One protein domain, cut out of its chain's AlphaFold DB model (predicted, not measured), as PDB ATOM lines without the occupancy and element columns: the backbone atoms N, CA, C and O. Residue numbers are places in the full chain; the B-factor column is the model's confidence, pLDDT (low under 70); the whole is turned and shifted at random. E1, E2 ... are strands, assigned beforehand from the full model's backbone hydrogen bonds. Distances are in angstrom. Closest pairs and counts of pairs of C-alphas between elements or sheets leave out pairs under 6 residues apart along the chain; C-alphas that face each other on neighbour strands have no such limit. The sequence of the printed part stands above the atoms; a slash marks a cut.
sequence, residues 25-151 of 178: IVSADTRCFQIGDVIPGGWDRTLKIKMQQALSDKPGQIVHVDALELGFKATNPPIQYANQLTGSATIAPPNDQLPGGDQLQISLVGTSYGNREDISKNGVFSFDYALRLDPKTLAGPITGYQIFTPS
ATOM      1  N   ILE A  25      -7.226  42.423-124.876       69.69
ATOM      2  CA  ILE A  25      -6.127  43.090-125.584       69.69
ATOM      3  C   ILE A  25      -5.100  42.066-126.064       69.69
ATOM      4  O   ILE A  25      -4.606  42.185-127.183       69.69
ATOM      5  N   VAL A  26      -4.805  41.047-125.253       73.75
ATOM      6  CA  VAL A  26      -3.864  39.975-125.610       73.75
ATOM      7  C   VAL A  26      -4.489  38.623-125.291       73.75
ATOM      8  O   VAL A  26      -5.026  38.421-124.207       73.75
ATOM      9  N   SER A  27      -4.436  37.692-126.239       72.81
ATOM     10  CA  SER A  27      -4.984  36.339-126.114       72.81
ATOM     11  C   SER A  27      -4.137  35.414-125.229       72.81
ATOM     12  O   SER A  27      -2.939  35.620-125.053       72.81
ATOM     13  N   ALA A  28      -4.766  34.359-124.698       77.38
ATOM     14  CA  ALA A  28      -4.107  33.287-123.947       77.38
ATOM     15  C   ALA A  28      -3.422  32.285-124.895       77.38
ATOM     16  O   ALA A  28      -3.903  31.169-125.095       77.38
ATOM     17  N   ASP A  29      -2.345  32.689-125.556       73.94
ATOM     18  CA  ASP A  29      -1.673  31.844-126.537       73.94
ATOM     19  C   ASP A  29      -0.153  32.001-126.554       73.94
ATOM     20  O   ASP A  29       0.451  32.808-125.841       73.94
ATOM     21  N   THR A  30       0.485  31.126-127.332       79.38
ATOM     22  CA  THR A  30       1.936  31.107-127.479       79.38
ATOM     23  C   THR A  30       2.372  32.152-128.503       79.38
ATOM     24  O   THR A  30       1.826  32.255-129.605       79.38
ATOM     25  N   ARG A  31       3.396  32.920-128.149       81.38
ATOM     26  CA  ARG A  31       4.051  33.944-128.960       81.38
ATOM     27  C   ARG A  31       5.534  33.641-129.066       81.38
ATOM     28  O   ARG A  31       6.129  33.123-128.129       81.38
ATOM     29  N   CYS A  32       6.130  33.965-130.206       81.75
ATOM     30  CA  CYS A  32       7.542  33.718-130.468       81.75
ATOM     31  C   CYS A  32       8.247  35.040-130.756       81.75
ATOM     32  O   CYS A  32       7.785  35.827-131.580       81.75
ATOM     33  N   PHE A  33       9.392  35.246-130.120       80.69
ATOM     34  CA  PHE A  33      10.234  36.418-130.290       80.69
ATOM     35  C   PHE A  33      11.643  35.975-130.637       80.69
ATOM     36  O   PHE A  33      12.169  35.032-130.050       80.69
ATOM     37  N   GLN A  34      12.278  36.663-131.571       77.31
ATOM     38  CA  GLN A  34      13.700  36.493-131.808       77.31
ATOM     39  C   GLN A  34      14.485  37.340-130.809       77.31
ATOM     40  O   GLN A  34      14.098  38.476-130.524       77.31
ATOM     41  N   ILE A  35      15.570  36.792-130.261       74.06
ATOM     42  CA  ILE A  35      16.425  37.527-129.330       74.06
ATOM     43  C   ILE A  35      17.785  37.834-129.972       74.06
ATOM     44  O   ILE A  35      18.586  36.926-130.183       74.06
ATOM     45  N   GLY A  36      18.090  39.121-130.160       66.38
ATOM     46  CA  GLY A  36      19.349  39.574-130.759       66.38
ATOM     47  C   GLY A  36      19.372  39.445-132.284       66.38
ATOM     48  O   GLY A  36      18.380  39.054-132.899       66.38
ATOM     49  N   ASP A  37      20.514  39.784-132.880       60.16
ATOM     50  CA  ASP A  37      20.717  39.729-134.328       60.16
ATOM     51  C   ASP A  37      21.201  38.339-134.769       60.16
ATOM     52  O   ASP A  37      22.082  37.747-134.137       60.16
ATOM     53  N   VAL A  38      20.670  37.846-135.894       62.09
ATOM     54  CA  VAL A  38      21.249  36.697-136.608       62.09
ATOM     55  C   VAL A  38      22.511  37.179-137.295       62.09
ATOM     56  O   VAL A  38      22.465  37.759-138.379       62.09
ATOM     57  N   ILE A  39      23.647  36.973-136.645       63.50
ATOM     58  CA  ILE A  39      24.951  37.231-137.248       63.50
ATOM     59  C   ILE A  39      25.566  35.908-137.714       63.50
ATOM     60  O   ILE A  39      25.459  34.906-137.001       63.50
ATOM     61  N   PRO A  40      26.238  35.872-138.878       65.31
ATOM     62  CA  PRO A  40      26.984  34.695-139.312       65.31
ATOM     63  C   PRO A  40      27.961  34.225-138.222       65.31
ATOM     64  O   PRO A  40      28.781  35.000-137.735       65.31
ATOM     65  N   GLY A  41      27.846  32.961-137.800       66.31
ATOM     66  CA  GLY A  41      28.649  32.385-136.709       66.31
ATOM     67  C   GLY A  41      28.175  32.725-135.284       66.31
ATOM     68  O   GLY A  41      28.774  32.252-134.314       66.31
ATOM     69  N   GLY A  42      27.107  33.515-135.144       68.12
ATOM     70  CA  GLY A  42      26.427  33.807-133.884       68.12
ATOM     71  C   GLY A  42      25.411  32.739-133.474       68.12
ATOM     72  O   GLY A  42      25.304  31.679-134.084       68.12
ATOM     73  N   TRP A  43      24.678  33.025-132.399       73.06
ATOM     74  CA  TRP A  43      23.576  32.186-131.929       73.06
ATOM     75  C   TRP A  43      22.254  32.655-132.526       73.06
ATOM     76  O   TRP A  43      21.871  33.802-132.305       73.06
ATOM     77  N   ASP A  44      21.511  31.741-133.139       79.69
ATOM     78  CA  ASP A  44      20.092  31.929-133.424       79.69
ATOM     79  C   ASP A  44      19.296  31.662-132.157       79.69
ATOM     80  O   ASP A  44      19.379  30.577-131.578       79.69
ATOM     81  N   ARG A  45      18.542  32.658-131.690       80.56
ATOM     82  CA  ARG A  45      17.814  32.565-130.422       80.56
ATOM     83  C   ARG A  45      16.351  32.904-130.601       80.56
ATOM     84  O   ARG A  45      16.002  33.954-131.141       80.56
ATOM     85  N   THR A  46      15.493  32.040-130.084       83.56
ATOM     86  CA  THR A  46      14.044  32.228-130.092       83.56
ATOM     87  C   THR A  46      13.496  32.083-128.683       83.56
ATOM     88  O   THR A  46      13.722  31.077-128.023       83.56
ATOM     89  N   LEU A  47      12.729  33.068-128.241       86.94
ATOM     90  CA  LEU A  47      11.948  33.055-127.018       86.94
ATOM     91  C   LEU A  47      10.499  32.720-127.349       86.94
ATOM     92  O   LEU A  47       9.814  33.496-128.010       86.94
ATOM     93  N   LYS A  48      10.017  31.580-126.878       88.81
ATOM     94  CA  LYS A  48       8.598  31.237-126.908       88.81
ATOM     95  C   LYS A  48       7.991  31.644-125.577       88.81
ATOM     96  O   LYS A  48       8.537  31.290-124.546       88.81
ATOM     97  N   ILE A  49       6.885  32.366-125.594       88.69
ATOM     98  CA  ILE A  49       6.177  32.857-124.417       88.69
ATOM     99  C   ILE A  49       4.744  32.366-124.508       88.69
ATOM    100  O   ILE A  49       4.091  32.597-125.518       88.69
ATOM    101  N   LYS A  50       4.245  31.711-123.469       88.19
ATOM    102  CA  LYS A  50       2.856  31.287-123.347       88.19
ATOM    103  C   LYS A  50       2.205  32.063-122.213       88.19
ATOM    104  O   LYS A  50       2.575  31.902-121.050       88.19
ATOM    105  N   MET A  51       1.213  32.874-122.560       87.50
ATOM    106  CA  MET A  51       0.327  33.467-121.564       87.50
ATOM    107  C   MET A  51      -0.660  32.411-121.083       87.50
ATOM    108  O   MET A  51      -1.324  31.765-121.894       87.50
ATOM    109  N   GLN A  52      -0.767  32.231-119.768       86.00
ATOM    110  CA  GLN A  52      -1.719  31.267-119.209       86.00
ATOM    111  C   GLN A  52      -3.167  31.748-119.326       86.00
ATOM    112  O   GLN A  52      -4.090  30.937-119.331       86.00
ATOM    113  N   GLN A  53      -3.368  33.062-119.419       86.25
ATOM    114  CA  GLN A  53      -4.676  33.696-119.523       86.25
ATOM    115  C   GLN A  53      -4.594  34.932-120.414       86.25
ATOM    116  O   GLN A  53      -3.527  35.526-120.575       86.25
ATOM    117  N   ALA A  54      -5.736  35.316-120.977       85.56
ATOM    118  CA  ALA A  54      -5.844  36.511-121.790       85.56
ATOM    119  C   ALA A  54      -5.732  37.755-120.898       85.56
ATOM    120  O   ALA A  54      -6.293  37.800-119.798       85.56
ATOM    121  N   LEU A  55      -5.027  38.769-121.390       85.12
ATOM    122  CA  LEU A  55      -4.999  40.086-120.770       85.12
ATOM    123  C   LEU A  55      -6.134  40.927-121.336       85.12
ATOM    124  O   LEU A  55      -6.265  41.100-122.553       85.12
ATOM    125  N   SER A  56      -6.946  41.451-120.430       81.88
ATOM    126  CA  SER A  56      -7.954  42.450-120.748       81.88
ATOM    127  C   SER A  56      -7.349  43.852-120.812       81.88
ATOM    128  O   SER A  56      -6.173  44.070-120.522       81.88
ATOM    129  N   ASP A  57      -8.177  44.812-121.190       71.81
ATOM    130  CA  ASP A  57      -7.905  46.244-121.147       71.81
ATOM    131  C   ASP A  57      -7.886  46.835-119.739       71.81
ATOM    132  O   ASP A  57      -7.642  48.029-119.580       71.81
ATOM    133  N   LYS A  58      -8.098  46.012-118.709       71.56
ATOM    134  CA  LYS A  58      -8.030  46.457-117.324       71.56
ATOM    135  C   LYS A  58      -6.568  46.618-116.890       71.56
ATOM    136  O   LYS A  58      -5.852  45.614-116.798       71.56
ATOM    137  N   PRO A  59      -6.124  47.844-116.562       69.06
ATOM    138  CA  PRO A  59      -4.792  48.047-116.018       69.06
ATOM    139  C   PRO A  59      -4.644  47.306-114.684       69.06
ATOM    140  O   PRO A  59      -5.579  47.233-113.884       69.06
ATOM    141  N   GLY A  60      -3.459  46.741-114.450       71.56
ATOM    142  CA  GLY A  60      -3.130  46.035-113.208       71.56
ATOM    143  C   GLY A  60      -3.562  44.565-113.144       71.56
ATOM    144  O   GLY A  60      -3.304  43.914-112.133       71.56
ATOM    145  N   GLN A  61      -4.174  44.009-114.198       87.94
ATOM    146  CA  GLN A  61      -4.324  42.556-114.312       87.94
ATOM    147  C   GLN A  61      -2.948  41.913-114.533       87.94
ATOM    148  O   GLN A  61      -2.301  42.154-115.551       87.94
ATOM    149  N   ILE A  62      -2.536  41.047-113.607       90.56
ATOM    150  CA  ILE A  62      -1.290  40.282-113.701       90.56
ATOM    151  C   ILE A  62      -1.626  38.836-114.066       90.56
ATOM    152  O   ILE A  62      -2.430  38.192-113.391       90.56
ATOM    153  N   VAL A  63      -0.999  38.317-115.122       91.25
ATOM    154  CA  VAL A  63      -1.140  36.918-115.547       91.25
ATOM    155  C   VAL A  63       0.194  36.195-115.482       91.25
ATOM    156  O   VAL A  63       1.240  36.778-115.768       91.25
ATOM    157  N   HIS A  64       0.151  34.909-115.135       93.31
ATOM    158  CA  HIS A  64       1.321  34.037-115.187       93.31
ATOM    159  C   HIS A  64       1.740  33.773-116.632       93.31
ATOM    160  O   HIS A  64       0.903  33.627-117.534       93.31
ATOM    161  N   VAL A  65       3.048  33.679-116.833       93.50
ATOM    162  CA  VAL A  65       3.667  33.450-118.128       93.50
ATOM    163  C   VAL A  65       4.731  32.374-117.999       93.50
ATOM    164  O   VAL A  65       5.648  32.501-117.192       93.50
ATOM    165  N   ASP A  66       4.651  31.370-118.864       93.38
ATOM    166  CA  ASP A  66       5.742  30.421-119.061       93.38
ATOM    167  C   ASP A  66       6.489  30.765-120.339       93.38
ATOM    168  O   ASP A  66       5.890  31.179-121.335       93.38
ATOM    169  N   ALA A  67       7.799  30.573-120.344       92.00
ATOM    170  CA  ALA A  67       8.606  30.823-121.518       92.00
ATOM    171  C   ALA A  67       9.707  29.779-121.712       92.00
ATOM    172  O   ALA A  67      10.194  29.140-120.782       92.00
ATOM    173  N   LEU A  68      10.091  29.603-122.970       89.44
ATOM    174  CA  LEU A  68      11.146  28.706-123.404       89.44
ATOM    175  C   LEU A  68      12.067  29.472-124.346       89.44
ATOM    176  O   LEU A  68      11.678  29.809-125.465       89.44
ATOM    177  N   GLU A  69      13.288  29.741-123.902       87.38
ATOM    178  CA  GLU A  69      14.344  30.224-124.782       87.38
ATOM    179  C   GLU A  69      15.035  29.025-125.427       87.38
ATOM    180  O   GLU A  69      15.492  28.116-124.742       87.38
ATOM    181  N   LEU A  70      15.144  29.050-126.745       83.62
ATOM    182  CA  LEU A  70      15.905  28.099-127.535       83.62
ATOM    183  C   LEU A  70      17.063  28.842-128.182       83.62
ATOM    184  O   LEU A  70      16.862  29.917-128.747       83.62
ATOM    185  N   GLY A  71      18.258  28.270-128.108       81.38
ATOM    186  CA  GLY A  71      19.423  28.761-128.824       81.38
ATOM    187  C   GLY A  71      20.022  27.673-129.693       81.38
ATOM    188  O   GLY A  71      20.174  26.537-129.247       81.38
ATOM    189  N   PHE A  72      20.383  28.033-130.915       78.38
ATOM    190  CA  PHE A  72      21.044  27.166-131.874       78.38
ATOM    191  C   PHE A  72      22.282  27.861-132.435       78.38
ATOM    192  O   PHE A  72      22.251  29.049-132.754       78.38
ATOM    193  N   LYS A  73      23.382  27.122-132.560       77.50
ATOM    194  CA  LYS A  73      24.581  27.576-133.257       77.50
ATOM    195  C   LYS A  73      24.985  26.518-134.272       77.50
ATOM    196  O   LYS A  73      25.259  25.371-133.910       77.50
ATOM    197  N   ALA A  74      25.036  26.920-135.540       72.81
ATOM    198  CA  ALA A  74      25.482  26.077-136.639       72.81
ATOM    199  C   ALA A  74      27.012  25.898-136.581       72.81
ATOM    200  O   ALA A  74      27.764  26.571-137.281       72.81
ATOM    201  N   THR A  75      27.483  25.017-135.702       71.56
ATOM    202  CA  THR A  75      28.856  24.489-135.706       71.56
ATOM    203  C   THR A  75      28.842  23.014-136.088       71.56
ATOM    204  O   THR A  75      27.783  22.393-136.138       71.56
ATOM    205  N   ASN A  76      30.011  22.440-136.372       68.00
ATOM    206  CA  ASN A  76      30.173  20.995-136.497       68.00
ATOM    207  C   ASN A  76      30.917  20.473-135.253       68.00
ATOM    208  O   ASN A  76      32.105  20.778-135.127       68.00
ATOM    209  N   PRO A  77      30.272  19.731-134.331       66.50
ATOM    210  CA  PRO A  77      28.850  19.362-134.286       66.50
ATOM    211  C   PRO A  77      27.925  20.537-133.883       66.50
ATOM    212  O   PRO A  77      28.401  21.525-133.309       66.50
ATOM    213  N   PRO A  78      26.610  20.458-134.179       67.12
ATOM    214  CA  PRO A  78      25.658  21.513-133.835       67.12
ATOM    215  C   PRO A  78      25.466  21.599-132.321       67.12
ATOM    216  O   PRO A  78      25.352  20.574-131.646       67.12
ATOM    217  N   ILE A  79      25.379  22.819-131.786       69.25
ATOM    218  CA  ILE A  79      25.098  23.046-130.364       69.25
ATOM    219  C   ILE A  79      23.714  23.676-130.235       69.25
ATOM    220  O   ILE A  79      23.412  24.690-130.868       69.25
ATOM    221  N   GLN A  80      22.881  23.067-129.393       79.25
ATOM    222  CA  GLN A  80      21.544  23.547-129.063       79.25
ATOM    223  C   GLN A  80      21.369  23.628-127.547       79.25
ATOM    224  O   GLN A  80      21.839  22.755-126.819       79.25
ATOM    225  N   TYR A  81      20.672  24.657-127.076       79.88
ATOM    226  CA  TYR A  81      20.264  24.770-125.681       79.88
ATOM    227  C   TYR A  81      18.792  25.161-125.569       79.88
ATOM    228  O   TYR A  81      18.220  25.780-126.470       79.88
ATOM    229  N   ALA A  82      18.204  24.818-124.426       85.00
ATOM    230  CA  ALA A  82      16.857  25.208-124.048       85.00
ATOM    231  C   ALA A  82      16.856  25.706-122.597       85.00
ATOM    232  O   ALA A  82      17.344  25.008-121.709       85.00
ATOM    233  N   ASN A  83      16.295  26.892-122.354       86.88
ATOM    234  CA  ASN A  83      16.138  27.462-121.019       86.88
ATOM    235  C   ASN A  83      14.655  27.635-120.718       86.88
ATOM    236  O   ASN A  83      13.937  28.294-121.474       86.88
ATOM    237  N   GLN A  84      14.212  27.057-119.608       90.56
ATOM    238  CA  GLN A  84      12.868  27.271-119.091       90.56
ATOM    239  C   GLN A  84      12.863  28.546-118.251       90.56
ATOM    240  O   GLN A  84      13.710  28.741-117.380       90.56
ATOM    241  N   LEU A  85      11.917  29.424-118.552       93.12
ATOM    242  CA  LEU A  85      11.714  30.695-117.880       93.12
ATOM    243  C   LEU A  85      10.260  30.781-117.424       93.12
ATOM    244  O   LEU A  85       9.363  30.197-118.028       93.12
ATOM    245  N   THR A  86      10.024  31.555-116.382       95.75
ATOM    246  CA  THR A  86       8.696  31.819-115.836       95.75
ATOM    247  C   THR A  86       8.607  33.273-115.416       95.75
ATOM    248  O   THR A  86       9.616  33.903-115.099       95.75
ATOM    249  N   GLY A  87       7.401  33.812-115.363       95.69
ATOM    250  CA  GLY A  87       7.173  35.110-114.759       95.69
ATOM    251  C   GLY A  87       5.758  35.597-114.974       95.69
ATOM    252  O   GLY A  87       4.803  34.831-114.853       95.69
ATOM    253  N   SER A  88       5.620  36.883-115.262       94.38
ATOM    254  CA  SER A  88       4.321  37.543-115.283       94.38
ATOM    255  C   SER A  88       4.203  38.560-116.401       94.38
ATOM    256  O   SER A  88       5.187  39.208-116.759       94.38
ATOM    257  N   ALA A  89       2.981  38.755-116.883       92.38
ATOM    258  CA  ALA A  89       2.627  39.818-117.807       92.38
ATOM    259  C   ALA A  89       1.509  40.705-117.255       92.38
ATOM    260  O   ALA A  89       0.616  40.228-116.559       92.38
ATOM    261  N   THR A  90       1.548  41.987-117.605       91.69
ATOM    262  CA  THR A  90       0.510  42.974-117.291       91.69
ATOM    263  C   THR A  90       0.430  44.022-118.392       91.69
ATOM    264  O   THR A  90       1.422  44.302-119.068       91.69
ATOM    265  N   ILE A  91      -0.739  44.640-118.544       89.69
ATOM    266  CA  ILE A  91      -0.870  45.918-119.245       89.69
ATOM    267  C   ILE A  91      -0.683  47.031-118.214       89.69
ATOM    268  O   ILE A  91      -1.353  47.039-117.178       89.69
ATOM    269  N   ALA A  92       0.265  47.929-118.459       86.56
ATOM    270  CA  ALA A  92       0.539  49.056-117.579       86.56
ATOM    271  C   ALA A  92       1.037  50.273-118.372       86.56
ATOM    272  O   ALA A  92       1.728  50.101-119.386       86.56
ATOM    273  N   PRO A  93       0.732  51.498-117.907       81.56
ATOM    274  CA  PRO A  93       1.281  52.706-118.505       81.56
ATOM    275  C   PRO A  93       2.819  52.719-118.401       81.56
ATOM    276  O   PRO A  93       3.391  52.049-117.532       81.56
ATOM    277  N   PRO A  94       3.519  53.470-119.269       72.94
ATOM    278  CA  PRO A  94       4.957  53.670-119.140       72.94
ATOM    279  C   PRO A  94       5.308  54.308-117.786       72.94
ATOM    280  O   PRO A  94       4.652  55.256-117.353       72.94
ATOM    281  N   ASN A  95       6.374  53.829-117.137       68.38
ATOM    282  CA  ASN A  95       6.922  54.508-115.959       68.38
ATOM    283  C   ASN A  95       7.418  55.921-116.332       68.38
ATOM    284  O   ASN A  95       7.856  56.160-117.460       68.38
ATOM    285  N   ASP A  96       7.366  56.839-115.364       60.16
ATOM    286  CA  ASP A  96       7.951  58.188-115.432       60.16
ATOM    287  C   ASP A  96       7.398  59.116-116.528       60.16
ATOM    288  O   ASP A  96       8.122  59.952-117.064       60.16
ATOM    289  N   GLN A  97       6.104  59.003-116.856       56.25
ATOM    290  CA  GLN A  97       5.420  59.880-117.828       56.25
ATOM    291  C   GLN A  97       6.062  59.885-119.225       56.25
ATOM    292  O   GLN A  97       5.879  60.831-119.996       56.25
ATOM    293  N   LEU A  98       6.812  58.835-119.575       59.38
ATOM    294  CA  LEU A  98       7.322  58.694-120.931       59.38
ATOM    295  C   LEU A  98       6.136  58.716-121.909       59.38
ATOM    296  O   LEU A  98       5.167  57.981-121.698       59.38
ATOM    297  N   PRO A  99       6.185  59.543-122.970       60.28
ATOM    298  CA  PRO A  99       5.104  59.597-123.938       60.28
ATOM    299  C   PRO A  99       4.902  58.216-124.567       60.28
ATOM    300  O   PRO A  99       5.835  57.609-125.096       60.28
ATOM    301  N   GLY A 100       3.674  57.713-124.493       65.12
ATOM    302  CA  GLY A 100       3.298  56.394-124.988       65.12
ATOM    303  C   GLY A 100       1.999  55.921-124.344       65.12
ATOM    304  O   GLY A 100       1.710  56.268-123.202       65.12
ATOM    305  N   GLY A 101       1.196  55.163-125.091       78.81
ATOM    306  CA  GLY A 101       0.034  54.474-124.528       78.81
ATOM    307  C   GLY A 101       0.445  53.293-123.647       78.81
ATOM    308  O   GLY A 101       1.635  53.002-123.496       78.81
ATOM    309  N   ASP A 102      -0.549  52.595-123.100       85.75
ATOM    310  CA  ASP A 102      -0.330  51.401-122.284       85.75
ATOM    311  C   ASP A 102       0.543  50.363-122.998       85.75
ATOM    312  O   ASP A 102       0.390  50.097-124.195       85.75
ATOM    313  N   GLN A 103       1.454  49.754-122.242       87.12
ATOM    314  CA  GLN A 103       2.389  48.752-122.733       87.12
ATOM    315  C   GLN A 103       2.110  47.395-122.104       87.12
ATOM    316  O   GLN A 103       1.787  47.281-120.922       87.12
ATOM    317  N   LEU A 104       2.312  46.349-122.899       87.94
ATOM    318  CA  LEU A 104       2.442  44.993-122.411       87.94
ATOM    319  C   LEU A 104       3.829  44.841-121.791       87.94
ATOM    320  O   LEU A 104       4.844  44.840-122.490       87.94
ATOM    321  N   GLN A 105       3.861  44.707-120.474       90.56
ATOM    322  CA  GLN A 105       5.075  44.483-119.706       90.56
ATOM    323  C   GLN A 105       5.142  43.011-119.315       90.56
ATOM    324  O   GLN A 105       4.208  42.500-118.701       90.56
ATOM    325  N   ILE A 106       6.229  42.327-119.674       91.31
ATOM    326  CA  ILE A 106       6.478  40.930-119.291       91.31
ATOM    327  C   ILE A 106       7.820  40.857-118.575       91.31
ATOM    328  O   ILE A 106       8.827  41.310-119.112       91.31
ATOM    329  N   SER A 107       7.843  40.254-117.392       94.00
ATOM    330  CA  SER A 107       9.077  39.887-116.695       94.00
ATOM    331  C   SER A 107       9.226  38.374-116.719       94.00
ATOM    332  O   SER A 107       8.246  37.659-116.511       94.00
ATOM    333  N   LEU A 108      10.431  37.891-117.009       94.69
ATOM    334  CA  LEU A 108      10.774  36.477-117.054       94.69
ATOM    335  C   LEU A 108      12.080  36.248-116.308       94.69
ATOM    336  O   LEU A 108      13.068  36.935-116.551       94.69
ATOM    337  N   VAL A 109      12.105  35.219-115.478       94.69
ATOM    338  CA  VAL A 109      13.304  34.739-114.798       94.69
ATOM    339  C   VAL A 109      13.447  33.243-115.007       94.69
ATOM    340  O   VAL A 109      12.470  32.532-115.246       94.69
ATOM    341  N   GLY A 110      14.670  32.745-114.928       90.81
ATOM    342  CA  GLY A 110      14.911  31.317-115.043       90.81
ATOM    343  C   GLY A 110      16.329  30.939-114.679       90.81
ATOM    344  O   GLY A 110      17.214  31.791-114.554       90.81
ATOM    345  N   THR A 111      16.541  29.639-114.550       86.12
ATOM    346  CA  THR A 111      17.867  29.042-114.456       86.12
ATOM    347  C   THR A 111      17.943  27.832-115.374       86.12
ATOM    348  O   THR A 111      16.953  27.144-115.615       86.12
ATOM    349  N   SER A 112      19.125  27.570-115.915       84.81
ATOM    350  CA  SER A 112      19.386  26.339-116.650       84.81
ATOM    351  C   SER A 112      20.760  25.804-116.293       84.81
ATOM    352  O   SER A 112      21.700  26.558-116.044       84.81
ATOM    353  N   TYR A 113      20.868  24.482-116.224       76.31
ATOM    354  CA  TYR A 113      22.148  23.812-116.078       76.31
ATOM    355  C   TYR A 113      22.628  23.366-117.449       76.31
ATOM    356  O   TYR A 113      21.858  22.803-118.227       76.31
ATOM    357  N   GLY A 114      23.903  23.582-117.733       71.50
ATOM    358  CA  GLY A 114      24.517  23.025-118.921       71.50
ATOM    359  C   GLY A 114      25.689  23.844-119.410       71.50
ATOM    360  O   GLY A 114      26.331  24.589-118.668       71.50
ATOM    361  N   ASN A 115      25.952  23.679-120.694       67.88
ATOM    362  CA  ASN A 115      27.063  24.292-121.376       67.88
ATOM    363  C   ASN A 115      26.587  24.918-122.693       67.88
ATOM    364  O   ASN A 115      25.993  24.235-123.525       67.88
ATOM    365  N   ARG A 116      26.906  26.200-122.897       63.66
ATOM    366  CA  ARG A 116      26.640  26.899-124.156       63.66
ATOM    367  C   ARG A 116      27.799  26.790-125.150       63.66
ATOM    368  O   ARG A 116      27.536  26.758-126.340       63.66
ATOM    369  N   GLU A 117      29.057  26.730-124.712       62.28
ATOM    370  CA  GLU A 117      30.221  26.947-125.598       62.28
ATOM    371  C   GLU A 117      31.295  25.843-125.564       62.28
ATOM    372  O   GLU A 117      31.956  25.623-126.572       62.28
ATOM    373  N   ASP A 118      31.458  25.116-124.456       63.84
ATOM    374  CA  ASP A 118      32.520  24.123-124.231       63.84
ATOM    375  C   ASP A 118      31.990  22.876-123.502       63.84
ATOM    376  O   ASP A 118      31.764  22.901-122.292       63.84
ATOM    377  N   ILE A 119      31.763  21.779-124.239       59.91
ATOM    378  CA  ILE A 119      31.095  20.560-123.728       59.91
ATOM    379  C   ILE A 119      31.804  19.919-122.527       59.91
ATOM    380  O   ILE A 119      31.212  19.088-121.846       59.91
ATOM    381  N   SER A 120      33.052  20.311-122.255       61.84
ATOM    382  CA  SER A 120      33.832  19.852-121.108       61.84
ATOM    383  C   SER A 120      33.573  20.643-119.817       61.84
ATOM    384  O   SER A 120      34.013  20.224-118.745       61.84
ATOM    385  N   LYS A 121      32.856  21.774-119.884       66.06
ATOM    386  CA  LYS A 121      32.596  22.674-118.751       66.06
ATOM    387  C   LYS A 121      31.106  22.858-118.529       66.06
ATOM    388  O   LYS A 121      30.434  23.538-119.294       66.06
ATOM    389  N   ASN A 122      30.607  22.346-117.411       75.38
ATOM    390  CA  ASN A 122      29.236  22.608-116.989       75.38
ATOM    391  C   ASN A 122      29.155  23.839-116.087       75.38
ATOM    392  O   ASN A 122      30.114  24.198-115.401       75.38
ATOM    393  N   GLY A 123      27.988  24.466-116.048       78.19
ATOM    394  CA  GLY A 123      27.685  25.534-115.111       78.19
ATOM    395  C   GLY A 123      26.193  25.815-115.039       78.19
ATOM    396  O   GLY A 123      25.378  25.129-115.656       78.19
ATOM    397  N   VAL A 124      25.850  26.833-114.262       82.50
ATOM    398  CA  VAL A 124      24.481  27.327-114.125       82.50
ATOM    399  C   VAL A 124      24.371  28.650-114.861       82.50
ATOM    400  O   VAL A 124      25.157  29.568-114.621       82.50
ATOM    401  N   PHE A 125      23.388  28.756-115.742       82.44
ATOM    402  CA  PHE A 125      22.950  30.018-116.302       82.44
ATOM    403  C   PHE A 125      21.773  30.560-115.495       82.44
ATOM    404  O   PHE A 125      20.836  29.820-115.201       82.44
ATOM    405  N   SER A 126      21.801  31.853-115.189       86.12
ATOM    406  CA  SER A 126      20.674  32.600-114.631       86.12
ATOM    407  C   SER A 126      20.213  33.652-115.630       86.12
ATOM    408  O   SER A 126      21.038  34.318-116.264       86.12
ATOM    409  N   PHE A 127      18.902  33.806-115.755       87.44
ATOM    410  CA  PHE A 127      18.253  34.656-116.745       87.44
ATOM    411  C   PHE A 127      17.297  35.619-116.056       87.44
ATOM    412  O   PHE A 127      16.556  35.218-115.158       87.44
ATOM    413  N   ASP A 128      17.295  36.863-116.517       89.31
ATOM    414  CA  ASP A 128      16.348  37.898-116.110       89.31
ATOM    415  C   ASP A 128      16.059  38.767-117.333       89.31
ATOM    416  O   ASP A 128      16.962  39.434-117.854       89.31
ATOM    417  N   TYR A 129      14.825  38.691-117.832       89.81
ATOM    418  CA  TYR A 129      14.329  39.428-118.986       89.81
ATOM    419  C   TYR A 129      13.132  40.296-118.620       89.81
ATOM    420  O   TYR A 129      12.209  39.882-117.927       89.81
ATOM    421  N   ALA A 130      13.112  41.483-119.208       88.94
ATOM    422  CA  ALA A 130      12.009  42.420-119.204       88.94
ATOM    423  C   ALA A 130      11.659  42.784-120.650       88.94
ATOM    424  O   ALA A 130      12.483  43.346-121.383       88.94
ATOM    425  N   LEU A 131      10.434  42.472-121.056       88.81
ATOM    426  CA  LEU A 131       9.853  42.842-122.336       88.81
ATOM    427  C   LEU A 131       8.895  44.007-122.115       88.81
ATOM    428  O   LEU A 131       8.058  43.966-121.214       88.81
ATOM    429  N   ARG A 132       9.001  45.030-122.958       86.81
ATOM    430  CA  ARG A 132       8.055  46.148-123.017       86.81
ATOM    431  C   ARG A 132       7.560  46.248-124.442       86.81
ATOM    432  O   ARG A 132       8.322  46.638-125.317       86.81
ATOM    433  N   LEU A 133       6.326  45.830-124.681       84.62
ATOM    434  CA  LEU A 133       5.771  45.654-126.015       84.62
ATOM    435  C   LEU A 133       4.525  46.517-126.183       84.62
ATOM    436  O   LEU A 133       3.747  46.699-125.250       84.62
ATOM    437  N   ASP A 134       4.298  47.010-127.389       84.12
ATOM    438  CA  ASP A 134       2.994  47.528-127.774       84.12
ATOM    439  C   ASP A 134       1.974  46.366-127.759       84.12
ATOM    440  O   ASP A 134       2.220  45.341-128.400       84.12
ATOM    441  N   PRO A 135       0.837  46.470-127.047       82.25
ATOM    442  CA  PRO A 135      -0.075  45.338-126.868       82.25
ATOM    443  C   PRO A 135      -0.733  44.833-128.158       82.25
ATOM    444  O   PRO A 135      -1.173  43.687-128.209       82.25
ATOM    445  N   LYS A 136      -0.816  45.670-129.202       80.19
ATOM    446  CA  LYS A 136      -1.482  45.328-130.469       80.19
ATOM    447  C   LYS A 136      -0.518  44.710-131.470       80.19
ATOM    448  O   LYS A 136      -0.840  43.736-132.139       80.19
ATOM    449  N   THR A 137       0.656  45.311-131.605       80.75
ATOM    450  CA  THR A 137       1.679  44.919-132.580       80.75
ATOM    451  C   THR A 137       2.687  43.934-132.000       80.75
ATOM    452  O   THR A 137       3.413  43.295-132.760       80.75
ATOM    453  N   LEU A 138       2.747  43.821-130.668       80.31
ATOM    454  CA  LEU A 138       3.748  43.067-129.906       80.31
ATOM    455  C   LEU A 138       5.189  43.477-130.242       80.31
ATOM    456  O   LEU A 138       6.138  42.727-130.015       80.31
ATOM    457  N   ALA A 139       5.358  44.680-130.790       80.19
ATOM    458  CA  ALA A 139       6.651  45.261-131.083       80.19
ATOM    459  C   ALA A 139       7.165  46.022-129.863       80.19
ATOM    460  O   ALA A 139       6.423  46.750-129.211       80.19
ATOM    461  N   GLY A 140       8.451  45.882-129.568       76.94
ATOM    462  CA  GLY A 140       9.080  46.609-128.478       76.94
ATOM    463  C   GLY A 140      10.309  45.894-127.930       76.94
ATOM    464  O   GLY A 140      10.616  44.770-128.340       76.94
ATOM    465  N   PRO A 141      11.076  46.558-127.056       78.06
ATOM    466  CA  PRO A 141      12.337  46.024-126.570       78.06
ATOM    467  C   PRO A 141      12.168  44.802-125.657       78.06
ATOM    468  O   PRO A 141      11.330  44.780-124.756       78.06
ATOM    469  N   ILE A 142      13.067  43.834-125.842       81.12
ATOM    470  CA  ILE A 142      13.367  42.760-124.891       81.12
ATOM    471  C   ILE A 142      14.742  43.070-124.307       81.12
ATOM    472  O   ILE A 142      15.746  43.061-125.017       81.12
ATOM    473  N   THR A 143      14.782  43.388-123.023       81.50
ATOM    474  CA  THR A 143      15.999  43.761-122.295       81.50
ATOM    475  C   THR A 143      16.251  42.786-121.165       81.50
ATOM    476  O   THR A 143      15.325  42.127-120.714       81.50
ATOM    477  N   GLY A 144      17.489  42.682-120.696       79.56
ATOM    478  CA  GLY A 144      17.811  41.808-119.578       79.56
ATOM    479  C   GLY A 144      19.259  41.360-119.594       79.56
ATOM    480  O   GLY A 144      20.087  41.945-120.296       79.56
ATOM    481  N   TYR A 145      19.560  40.327-118.817       76.94
ATOM    482  CA  TYR A 145      20.896  39.763-118.709       76.94
ATOM    483  C   TYR A 145      20.863  38.235-118.601       76.94
ATOM    484  O   TYR A 145      19.868  37.619-118.229       76.94
ATOM    485  N   GLN A 146      21.989  37.628-118.969       77.62
ATOM    486  CA  GLN A 146      22.288  36.216-118.753       77.62
ATOM    487  C   GLN A 146      23.581  36.158-117.945       77.62
ATOM    488  O   GLN A 146      24.530  36.861-118.277       77.62
ATOM    489  N   ILE A 147      23.636  35.350-116.892       78.31
ATOM    490  CA  ILE A 147      24.849  35.162-116.086       78.31
ATOM    491  C   ILE A 147      25.216  33.690-116.131       78.31
ATOM    492  O   ILE A 147      24.391  32.859-115.777       78.31
ATOM    493  N   PHE A 148      26.447  33.374-116.531       78.19
ATOM    494  CA  PHE A 148      26.988  32.020-116.448       78.19
ATOM    495  C   PHE A 148      27.892  31.879-115.226       78.19
ATOM    496  O   PHE A 148      28.852  32.632-115.060       78.19
ATOM    497  N   THR A 149      27.603  30.886-114.393       77.12
ATOM    498  CA  THR A 149      28.420  30.495-113.247       77.12
ATOM    499  C   THR A 149      29.038  29.129-113.542       77.12
ATOM    500  O   THR A 149      28.316  28.129-113.495       77.12
ATOM    501  N   PRO A 150      30.341  29.047-113.870       74.56
ATOM    502  CA  PRO A 150      30.980  27.770-114.155       74.56
ATOM    503  C   PRO A 150      31.012  26.890-112.900       74.56
ATOM    504  O   PRO A 150      31.279  27.361-111.796       74.56
ATOM    505  N   SER A 151      30.811  25.587-113.076       70.19
ATOM    506  CA  SER A 151      30.861  24.580-112.008       70.19
ATOM    507  C   SER A 151      32.291  24.123-111.673       70.19
ATOM    508  O   SER A 151      32.474  23.102-111.012       70.19
TER     509      SER A 151
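What this domain is: This is residues 25 to 151 of the 178 residues of an uncharacterized protein of Methylocaldum sp. 0917 (UniProt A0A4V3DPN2). One long sheet of seven strands curls like part of a barrel and folds back on itself, so that E1, E2 and E3 make one leaf facing the other leaf of E5, E6 and E7, with the bent strand E4 as the hinge. The barrel is not closed: edge strands E1 and E7 are apart, and the strands run slanting along an elongated body that spans 50 by 29 by 28 A. The printed part has 127 residues, with no named helix and seven named strands, E1 to E7, which stand in the sheet in their order along the chain, all antiparallel. The class is all strand, and the whole is only just compact, close to loose, with a radius of gyration of the C-alphas of 16.2 A.

How they stand to each other: The hinge of the folded sheet, one sheet bent back on itself into two leaves, is E4, residues 79 to 92, which bends by 58 degrees at residue 87. On one side its antiparallel neighbour is E3, residues 62 to 73, at 155 degrees between directions; N 67 and O 85 are 2.8 A apart, within hydrogen-bond range. E3's other neighbour is E2, residues 44 to 51, antiparallel to it at 161 degrees, with N 48 and O 68 at 2.8 A. The edge strand E1, residues 30 to 34, is antiparallel to E2 at 154 degrees, with N 31 and O 49 at 2.7 A. On the other side of E4, E5, residues 103 to 114, is its antiparallel neighbour at 151 degrees, with N 88 and O 107 at 3.0 A. E6, residues 123 to 133, is antiparallel to E5 at 169 degrees, with N 108 and O 129 at 2.8 A. The other edge strand, E7, residues 142 to 150, is antiparallel to E6 at 176 degrees, with N 126 and O 147 at 2.8 A. The seven form a meander, each strand the antiparallel neighbour of the one before. E1 and E7 are apart.

Where its parts are: E4 is the longest strand, 38.0 A from C-alpha 79 to C-alpha 92. E3 measures 34.8 A, E5 34.1 A, E6 31.7 A, E7 25.5 A, E2 23.1 A and E1 13.6 A. E1 begins at C-alpha 30, (1.936, 31.107, -127.479), and E7 ends at C-alpha 150, (30.980, 27.770, -114.155).

The domain as a whole: The C-alphas farthest apart, those of Lys 58 and Asn 76, are 49.8 A apart. The sheet is twisted. The printed part has no cut; the link from E3 to E4 is tight and the others are short. Mean pLDDT of the printed part is 79.5, with 26 residues under 70, among them residues 36 to 42, 95 to 100 and 115 to 121.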